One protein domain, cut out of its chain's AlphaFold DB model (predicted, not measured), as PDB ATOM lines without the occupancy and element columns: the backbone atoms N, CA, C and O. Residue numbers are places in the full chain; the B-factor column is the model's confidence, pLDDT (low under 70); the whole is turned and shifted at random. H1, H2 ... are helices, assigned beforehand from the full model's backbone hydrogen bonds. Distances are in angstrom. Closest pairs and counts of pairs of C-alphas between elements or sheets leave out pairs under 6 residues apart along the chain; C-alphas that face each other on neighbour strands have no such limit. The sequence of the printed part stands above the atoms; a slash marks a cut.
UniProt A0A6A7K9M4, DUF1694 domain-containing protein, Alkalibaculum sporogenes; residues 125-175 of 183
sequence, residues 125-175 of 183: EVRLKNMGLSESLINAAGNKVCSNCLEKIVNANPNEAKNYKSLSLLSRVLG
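What this domain is: This is residues 125 to 175 of the 183 residues of the protein "DUF1694 domain-containing protein" of Alkalibaculum sporogenes (UniProt A0A6A7K9M4). Four short helices gather as two touching pairs, H1 with H2 and H3 with H4, and H5 lies apart from them at one end of the long axis. Residues 144 to 145 pair in parallel with 165 to 166. The printed part has 51 residues with five named helices, H1 to H5 in order, and no named strand: all helix, compact, radius of gyration of the C-alphas 11.1 A, spans 34 by 17 by 15 A.

How they stand to each other: H1, residues 125 to 130, touches H2, residues 135 to 138; their closest C-alphas, Glu 125 and Ile 138, are 6.7 A apart. H3, residues 147 to 156, touches H4, residues 158 to 163, at a steep tilt of 49 degrees, opposite ways; their closest C-alphas, Val 154 and Ala 161, are 5.6 A apart. H2 and H3 are close but not clearly touching, the closest C-alphas, Leu 137 and Cys 149, 7.1 A apart. H5, residues 169 to 173, is apart from the other four. Every O i to N i+4 pair is within hydrogen-bond range in H1, H3 and H5; H4 has 0 of 2, but 2 of 3 O i to N i+3 pairs; H2 is too short for an i+4 pair.

Where its parts are: H1 begins at C-alpha 125 (-24.721, 23.928, 4.952) and H5 ends at C-alpha 173 (-45.404, 4.654, 18.542). H3 is 14.2 A long, H4 10.1 A.

The domain as a whole: The C-alphas farthest apart, Asn 130 and Leu 174, are 34.7 A apart. The printed part has no cut, no link is long, and no printed residue is under 70 in pLDDT; H5 has a mean of 73.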
ATOM      1  N   GLU A 125     -24.527  23.560   3.552       94.62
ATOM      2  CA  GLU A 125     -24.721  23.928   4.952       94.62
ATOM      3  C   GLU A 125     -24.774  25.450   5.106       94.62
ATOM      4  O   GLU A 125     -25.705  25.974   5.717       94.62
ATOM      5  N   VAL A 126     -23.841  26.166   4.470       95.62
ATOM      6  CA  VAL A 126     -23.805  27.638   4.469       95.62
ATOM      7  C   VAL A 126     -25.090  28.218   3.877       95.62
ATOM      8  O   VAL A 126     -25.715  29.091   4.479       95.62
ATOM      9  N   ARG A 127     -25.527  27.706   2.720       95.38
ATOM     10  CA  ARG A 127     -26.767  28.146   2.068       95.38
ATOM     11  C   ARG A 127     -27.983  27.965   2.977       95.38
ATOM     12  O   ARG A 127     -28.787  28.884   3.094       95.38
ATOM     13  N   LEU A 128     -28.117  26.805   3.618       96.06
ATOM     14  CA  LEU A 128     -29.267  26.492   4.467       96.06
ATOM     15  C   LEU A 128     -29.244  27.254   5.802       96.06
ATOM     16  O   LEU A 128     -30.299  27.686   6.265       96.06
ATOM     17  N   LYS A 129     -28.060  27.490   6.384       96.75
ATOM     18  CA  LYS A 129     -27.897  28.362   7.560       96.75
ATOM     19  C   LYS A 129     -28.333  29.796   7.247       96.75
ATOM     20  O   LYS A 129     -29.091  30.379   8.017       96.75
ATOM     21  N   ASN A 130     -27.955  30.328   6.081       96.81
ATOM     22  CA  ASN A 130     -28.388  31.657   5.630       96.81
ATOM     23  C   ASN A 130     -29.907  31.756   5.398       96.81
ATOM     24  O   ASN A 130     -30.463  32.848   5.454       96.81
ATOM     25  N   MET A 131     -30.587  30.628   5.173       96.00
ATOM     26  CA  MET A 131     -32.052  30.537   5.085       96.00
ATOM     27  C   MET A 131     -32.728  30.322   6.455       96.00
ATOM     28  O   MET A 131     -33.936  30.111   6.519       96.00
ATOM     29  N   GLY A 132     -31.970  30.356   7.556       96.19
ATOM     30  CA  GLY A 132     -32.492  30.242   8.920       96.19
ATOM     31  C   GLY A 132     -32.701  28.810   9.421       96.19
ATOM     32  O   GLY A 132     -33.341  28.617  10.458       96.19
ATOM     33  N   LEU A 133     -32.182  27.790   8.725       96.88
ATOM     34  CA  LEU A 133     -32.254  26.411   9.213       96.88
ATOM     35  C   LEU A 133     -31.199  26.144  10.293       96.88
ATOM     36  O   LEU A 133     -30.046  26.561  10.185       96.88
ATOM     37  N   SER A 134     -31.590  25.397  11.330       96.81
ATOM     38  CA  SER A 134     -30.669  24.980  12.389       96.81
ATOM     39  C   SER A 134     -29.725  23.880  11.906       96.81
ATOM     40  O   SER A 134     -30.090  23.040  11.085       96.81
ATOM     41  N   GLU A 135     -28.529  23.820  12.487       96.06
ATOM     42  CA  GLU A 135     -27.537  22.789  12.166       96.06
ATOM     43  C   GLU A 135     -28.068  21.368  12.407       96.06
ATOM     44  O   GLU A 135     -27.907  20.490  11.562       96.06
ATOM     45  N   SER A 136     -28.814  21.155  13.498       96.12
ATOM     46  CA  SER A 136     -29.465  19.870  13.777       96.12
ATOM     47  C   SER A 136     -30.452  19.446  12.683       96.12
ATOM     48  O   SER A 136     -30.583  18.258  12.392       96.12
ATOM     49  N   LEU A 137     -31.135  20.407  12.056       96.12
ATOM     50  CA  LEU A 137     -32.077  20.156  10.972       96.12
ATOM     51  C   LEU A 137     -31.352  19.932   9.644       96.12
ATOM     52  O   LEU A 137     -31.737  19.052   8.882       96.12
ATOM     53  N   ILE A 138     -30.264  20.654   9.380       95.75
ATOM     54  CA  ILE A 138     -29.426  20.440   8.191       95.75
ATOM     55  C   ILE A 138     -28.801  19.036   8.219       95.75
ATOM     56  O   ILE A 138     -28.895  18.302   7.232       95.75
ATOM     57  N   ASN A 139     -28.259  18.636   9.371       94.69
ATOM     58  CA  ASN A 139     -27.607  17.340   9.588       94.69
ATOM     59  C   ASN A 139     -28.594  16.164   9.650       94.69
ATOM     60  O   ASN A 139     -28.188  15.004   9.580       94.69
ATOM     61  N   ALA A 140     -29.899  16.436   9.747       94.94
ATOM     62  CA  ALA A 140     -30.935  15.408   9.694       94.94
ATOM     63  C   ALA A 140     -31.251  14.924   8.264       94.94
ATOM     64  O   ALA A 140     -32.089  14.033   8.108       94.94
ATOM     65  N   ALA A 141     -30.599  15.464   7.227       94.19
ATOM     66  CA  ALA A 141     -30.762  14.981   5.856       94.19
ATOM     67  C   ALA A 141     -30.524  13.458   5.765       94.19
ATOM     68  O   ALA A 141     -29.696  12.884   6.471       94.19
ATOM     69  N   GLY A 142     -31.319  12.777   4.941       91.75
ATOM     70  CA  GLY A 142     -31.378  11.319   4.806       91.75
ATOM     71  C   GLY A 142     -32.204  10.599   5.882       91.75
ATOM     72  O   GLY A 142     -32.563   9.430   5.699       91.75
ATOM     73  N   ASN A 143     -32.553  11.282   6.977       92.81
ATOM     74  CA  ASN A 143     -33.263  10.713   8.122       92.81
ATOM     75  C   ASN A 143     -34.726  11.171   8.185       92.81
ATOM     76  O   ASN A 143     -35.174  12.024   7.416       92.81
ATOM     77  N   LYS A 144     -35.486  10.569   9.108       92.94
ATOM     78  CA  LYS A 144     -36.872  10.949   9.380       92.94
ATOM     79  C   LYS A 144     -36.939  12.203  10.259       92.94
ATOM     80  O   LYS A 144     -36.246  12.298  11.275       92.94
ATOM     81  N   VAL A 145     -37.800  13.143   9.881       94.81
ATOM     82  CA  VAL A 145     -38.084  14.376  10.627       94.81
ATOM     83  C   VAL A 145     -39.589  14.565  10.810       94.81
ATOM     84  O   VAL A 145     -40.386  14.113   9.989       94.81
ATOM     85  N   CYS A 146     -39.995  15.213  11.903       93.88
ATOM     86  CA  CYS A 146     -41.403  15.513  12.158       93.88
ATOM     87  C   CYS A 146     -41.944  16.570  11.183       93.88
ATOM     88  O   CYS A 146     -41.173  17.333  10.595       93.88
ATOM     89  N   SER A 147     -43.269  16.657  11.062       93.00
ATOM     90  CA  SER A 147     -43.941  17.589  10.146       93.00
ATOM     91  C   SER A 147     -43.486  19.038  10.325       93.00
ATOM     92  O   SER A 147     -43.170  19.690   9.340       93.00
ATOM     93  N   ASN A 148     -43.324  19.513  11.564       94.75
ATOM     94  CA  ASN A 148     -42.874  20.885  11.830       94.75
ATOM     95  C   ASN A 148     -41.432  21.133  11.350       94.75
ATOM     96  O   ASN A 148     -41.093  22.227  10.907       94.75
ATOM     97  N   CYS A 149     -40.549  20.138  11.468       96.00
ATOM     98  CA  CYS A 149     -39.183  20.233  10.951       96.00
ATOM     99  C   CYS A 149     -39.171  20.201   9.421       96.00
ATOM    100  O   CYS A 149     -38.422  20.959   8.808       96.00
ATOM    101  N   LEU A 150     -40.019  19.367   8.814       95.12
ATOM    102  CA  LEU A 150     -40.171  19.302   7.364       95.12
ATOM    103  C   LEU A 150     -40.719  20.615   6.793       95.12
ATOM    104  O   LEU A 150     -40.195  21.108   5.803       95.12
ATOM    105  N   GLU A 151     -41.708  21.220   7.448       96.00
ATOM    106  CA  GLU A 151     -42.294  22.504   7.055       96.00
ATOM    107  C   GLU A 151     -41.249  23.628   7.035       96.00
ATOM    108  O   GLU A 151     -41.169  24.378   6.066       96.00
ATOM    109  N   LYS A 152     -40.368  23.693   8.044       97.00
ATOM    110  CA  LYS A 152     -39.242  24.644   8.048       97.00
ATOM    111  C   LYS A 152     -38.337  24.471   6.829       97.00
ATOM    112  O   LYS A 152     -37.933  25.466   6.234       97.00
ATOM    113  N   ILE A 153     -38.033  23.227   6.448       96.44
ATOM    114  CA  ILE A 153     -37.214  22.933   5.264       96.44
ATOM    115  C   ILE A 153     -37.943  23.370   3.993       96.44
ATOM    116  O   ILE A 153     -37.341  24.047   3.170       96.44
ATOM    117  N   VAL A 154     -39.225  23.024   3.846       96.19
ATOM    118  CA  VAL A 154     -40.034  23.393   2.672       96.19
ATOM    119  C   VAL A 154     -40.114  24.912   2.516       96.19
ATOM    120  O   VAL A 154     -39.900  25.412   1.415       96.19
ATOM    121  N   ASN A 155     -40.351  25.641   3.606       96.44
ATOM    122  CA  ASN A 155     -40.438  27.101   3.591       96.44
ATOM    123  C   ASN A 155     -39.098  27.763   3.239       96.44
ATOM    124  O   ASN A 155     -39.082  28.773   2.542       96.44
ATOM    125  N   ALA A 156     -37.977  27.199   3.700       94.88
ATOM    126  CA  ALA A 156     -36.643  27.696   3.373       94.88
ATOM    127  C   ALA A 156     -36.233  27.368   1.927       94.88
ATOM    128  O   ALA A 156     -35.709  28.217   1.210       94.88
ATOM    129  N   ASN A 157     -36.440  26.120   1.505       92.50
ATOM    130  CA  ASN A 157     -36.102  25.631   0.177       92.50
ATOM    131  C   ASN A 157     -36.921  24.364  -0.160       92.50
ATOM    132  O   ASN A 157     -36.558  23.263   0.264       92.50
ATOM    133  N   PRO A 158     -37.970  24.462  -0.996       92.38
ATOM    134  CA  PRO A 158     -38.797  23.311  -1.365       92.38
ATOM    135  C   PRO A 158     -38.006  22.165  -2.011       92.38
ATOM    136  O   PRO A 158     -38.288  20.991  -1.768       92.38
ATOM    137  N   ASN A 159     -36.966  22.487  -2.787       90.00
ATOM    138  CA  ASN A 159     -36.126  21.491  -3.457       90.00
ATOM    139  C   ASN A 159     -35.230  20.708  -2.483       90.00
ATOM    140  O   ASN A 159     -34.713  19.651  -2.851       90.00
ATOM    141  N   GLU A 160     -35.057  21.209  -1.258       94.06
ATOM    142  CA  GLU A 160     -34.291  20.566  -0.191       94.06
ATOM    143  C   GLU A 160     -35.112  19.487   0.533       94.06
ATOM    144  O   GLU A 160     -34.557  18.499   1.010       94.06
ATOM    145  N   ALA A 161     -36.443  19.612   0.556       93.06
ATOM    146  CA  ALA A 161     -37.333  18.717   1.302       93.06
ATOM    147  C   ALA A 161     -37.228  17.244   0.870       93.06
ATOM    148  O   ALA A 161     -37.336  16.346   1.703       93.06
ATOM    149  N   LYS A 162     -36.928  16.982  -0.410       92.69
ATOM    150  CA  LYS A 162     -36.720  15.624  -0.953       92.69
ATOM    151  C   LYS A 162     -35.576  14.860  -0.275       92.69
ATOM    152  O   LYS A 162     -35.517  13.637  -0.365       92.69
ATOM    153  N   ASN A 163     -34.661  15.575   0.380       94.19
ATOM    154  CA  ASN A 163     -33.519  14.992   1.074       94.19
ATOM    155  C   ASN A 163     -33.886  14.500   2.482       94.19
ATOM    156  O   ASN A 163     -33.013  14.022   3.197       94.19
ATOM    157  N   TYR A 164     -35.153  14.591   2.890       94.44
ATOM    158  CA  TYR A 164     -35.640  14.216   4.215       94.44
ATOM    159  C   TYR A 164     -36.792  13.217   4.108       94.44
ATOM    160  O   TYR A 164     -37.558  13.221   3.147       94.44
ATOM    161  N   LYS A 165     -36.935  12.353   5.115       92.00
ATOM    162  CA  LYS A 165     -38.068  11.425   5.220       92.00
ATOM    163  C   LYS A 165     -39.092  11.986   6.203       92.00
ATOM    164  O   LYS A 165     -38.724  12.529   7.241       92.00
ATOM    165  N   SER A 166     -40.378  11.827   5.909       89.69
ATOM    166  CA  SER A 166     -41.425  12.187   6.868       89.69
ATOM    167  C   SER A 166     -41.519  11.131   7.971       89.69
ATOM    168  O   SER A 166     -41.543   9.929   7.691       89.69
ATOM    169  N   LEU A 167     -41.547  11.571   9.227       88.06
ATOM    170  CA  LEU A 167     -41.838  10.716  10.370       88.06
ATOM    171  C   LEU A 167     -43.356  10.523  10.474       88.06
ATOM    172  O   LEU A 167     -44.093  11.476  10.726       88.06
ATOM    173  N   SER A 168     -43.826   9.289  10.295       80.56
ATOM    174  CA  SER A 168     -45.245   8.970  10.460       80.56
ATOM    175  C   SER A 168     -45.623   8.846  11.940       80.56
ATOM    176  O   SER A 168     -44.779   8.588  12.803       80.56
ATOM    177  N   LEU A 169     -46.918   8.986  12.240       72.00
ATOM    178  CA  LEU A 169     -47.448   8.775  13.592       72.00
ATOM    179  C   LEU A 169     -47.167   7.355  14.104       72.00
ATOM    180  O   LEU A 169     -46.829   7.184  15.271       72.00
ATOM    181  N   LEU A 170     -47.230   6.353  13.220       71.31
ATOM    182  CA  LEU A 170     -46.932   4.962  13.560       71.31
ATOM    183  C   LEU A 170     -45.456   4.775  13.953       71.31
ATOM    184  O   LEU A 170     -45.159   4.066  14.909       71.31
ATOM    185  N   SER A 171     -44.529   5.457  13.265       74.00
ATOM    186  CA  SER A 171     -43.100   5.426  13.604       74.00
ATOM    187  C   SER A 171     -42.826   5.963  15.013       74.00
ATOM    188  O   SER A 171     -41.993   5.401  15.715       74.00
ATOM    189  N   ARG A 172     -43.573   6.977  15.471       70.50
ATOM    190  CA  ARG A 172     -43.442   7.502  16.843       70.50
ATOM    191  C   ARG A 172     -43.886   6.500  17.908       70.50
ATOM    192  O   ARG A 172     -43.263   6.419  18.959       70.50
ATOM    193  N   VAL A 173     -44.931   5.716  17.633       75.19
ATOM    194  CA  VAL A 173     -45.404   4.654  18.542       75.19
ATOM    195  C   VAL A 173     -44.369   3.530  18.680       75.19
ATOM    196  O   VAL A 173     -44.232   2.954  19.751       75.19
ATOM    197  N   LEU A 174     -43.587   3.271  17.627       80.56
ATOM    198  CA  LEU A 174     -42.487   2.296  17.623       80.56
ATOM    199  C   LEU A 174     -41.177   2.838  18.234       80.56
ATOM    200  O   LEU A 174     -40.140   2.187  18.128       80.56
ATOM    201  N   GLY A 175     -41.208   4.022  18.857       80.94
ATOM    202  CA  GLY A 175     -40.044   4.637  19.504       80.94
ATOM    203  C   GLY A 175     -39.093   5.368  18.552       80.94
ATOM    204  O   GLY A 175     -37.973   5.697  18.938       80.94
TER     205      GLY A 175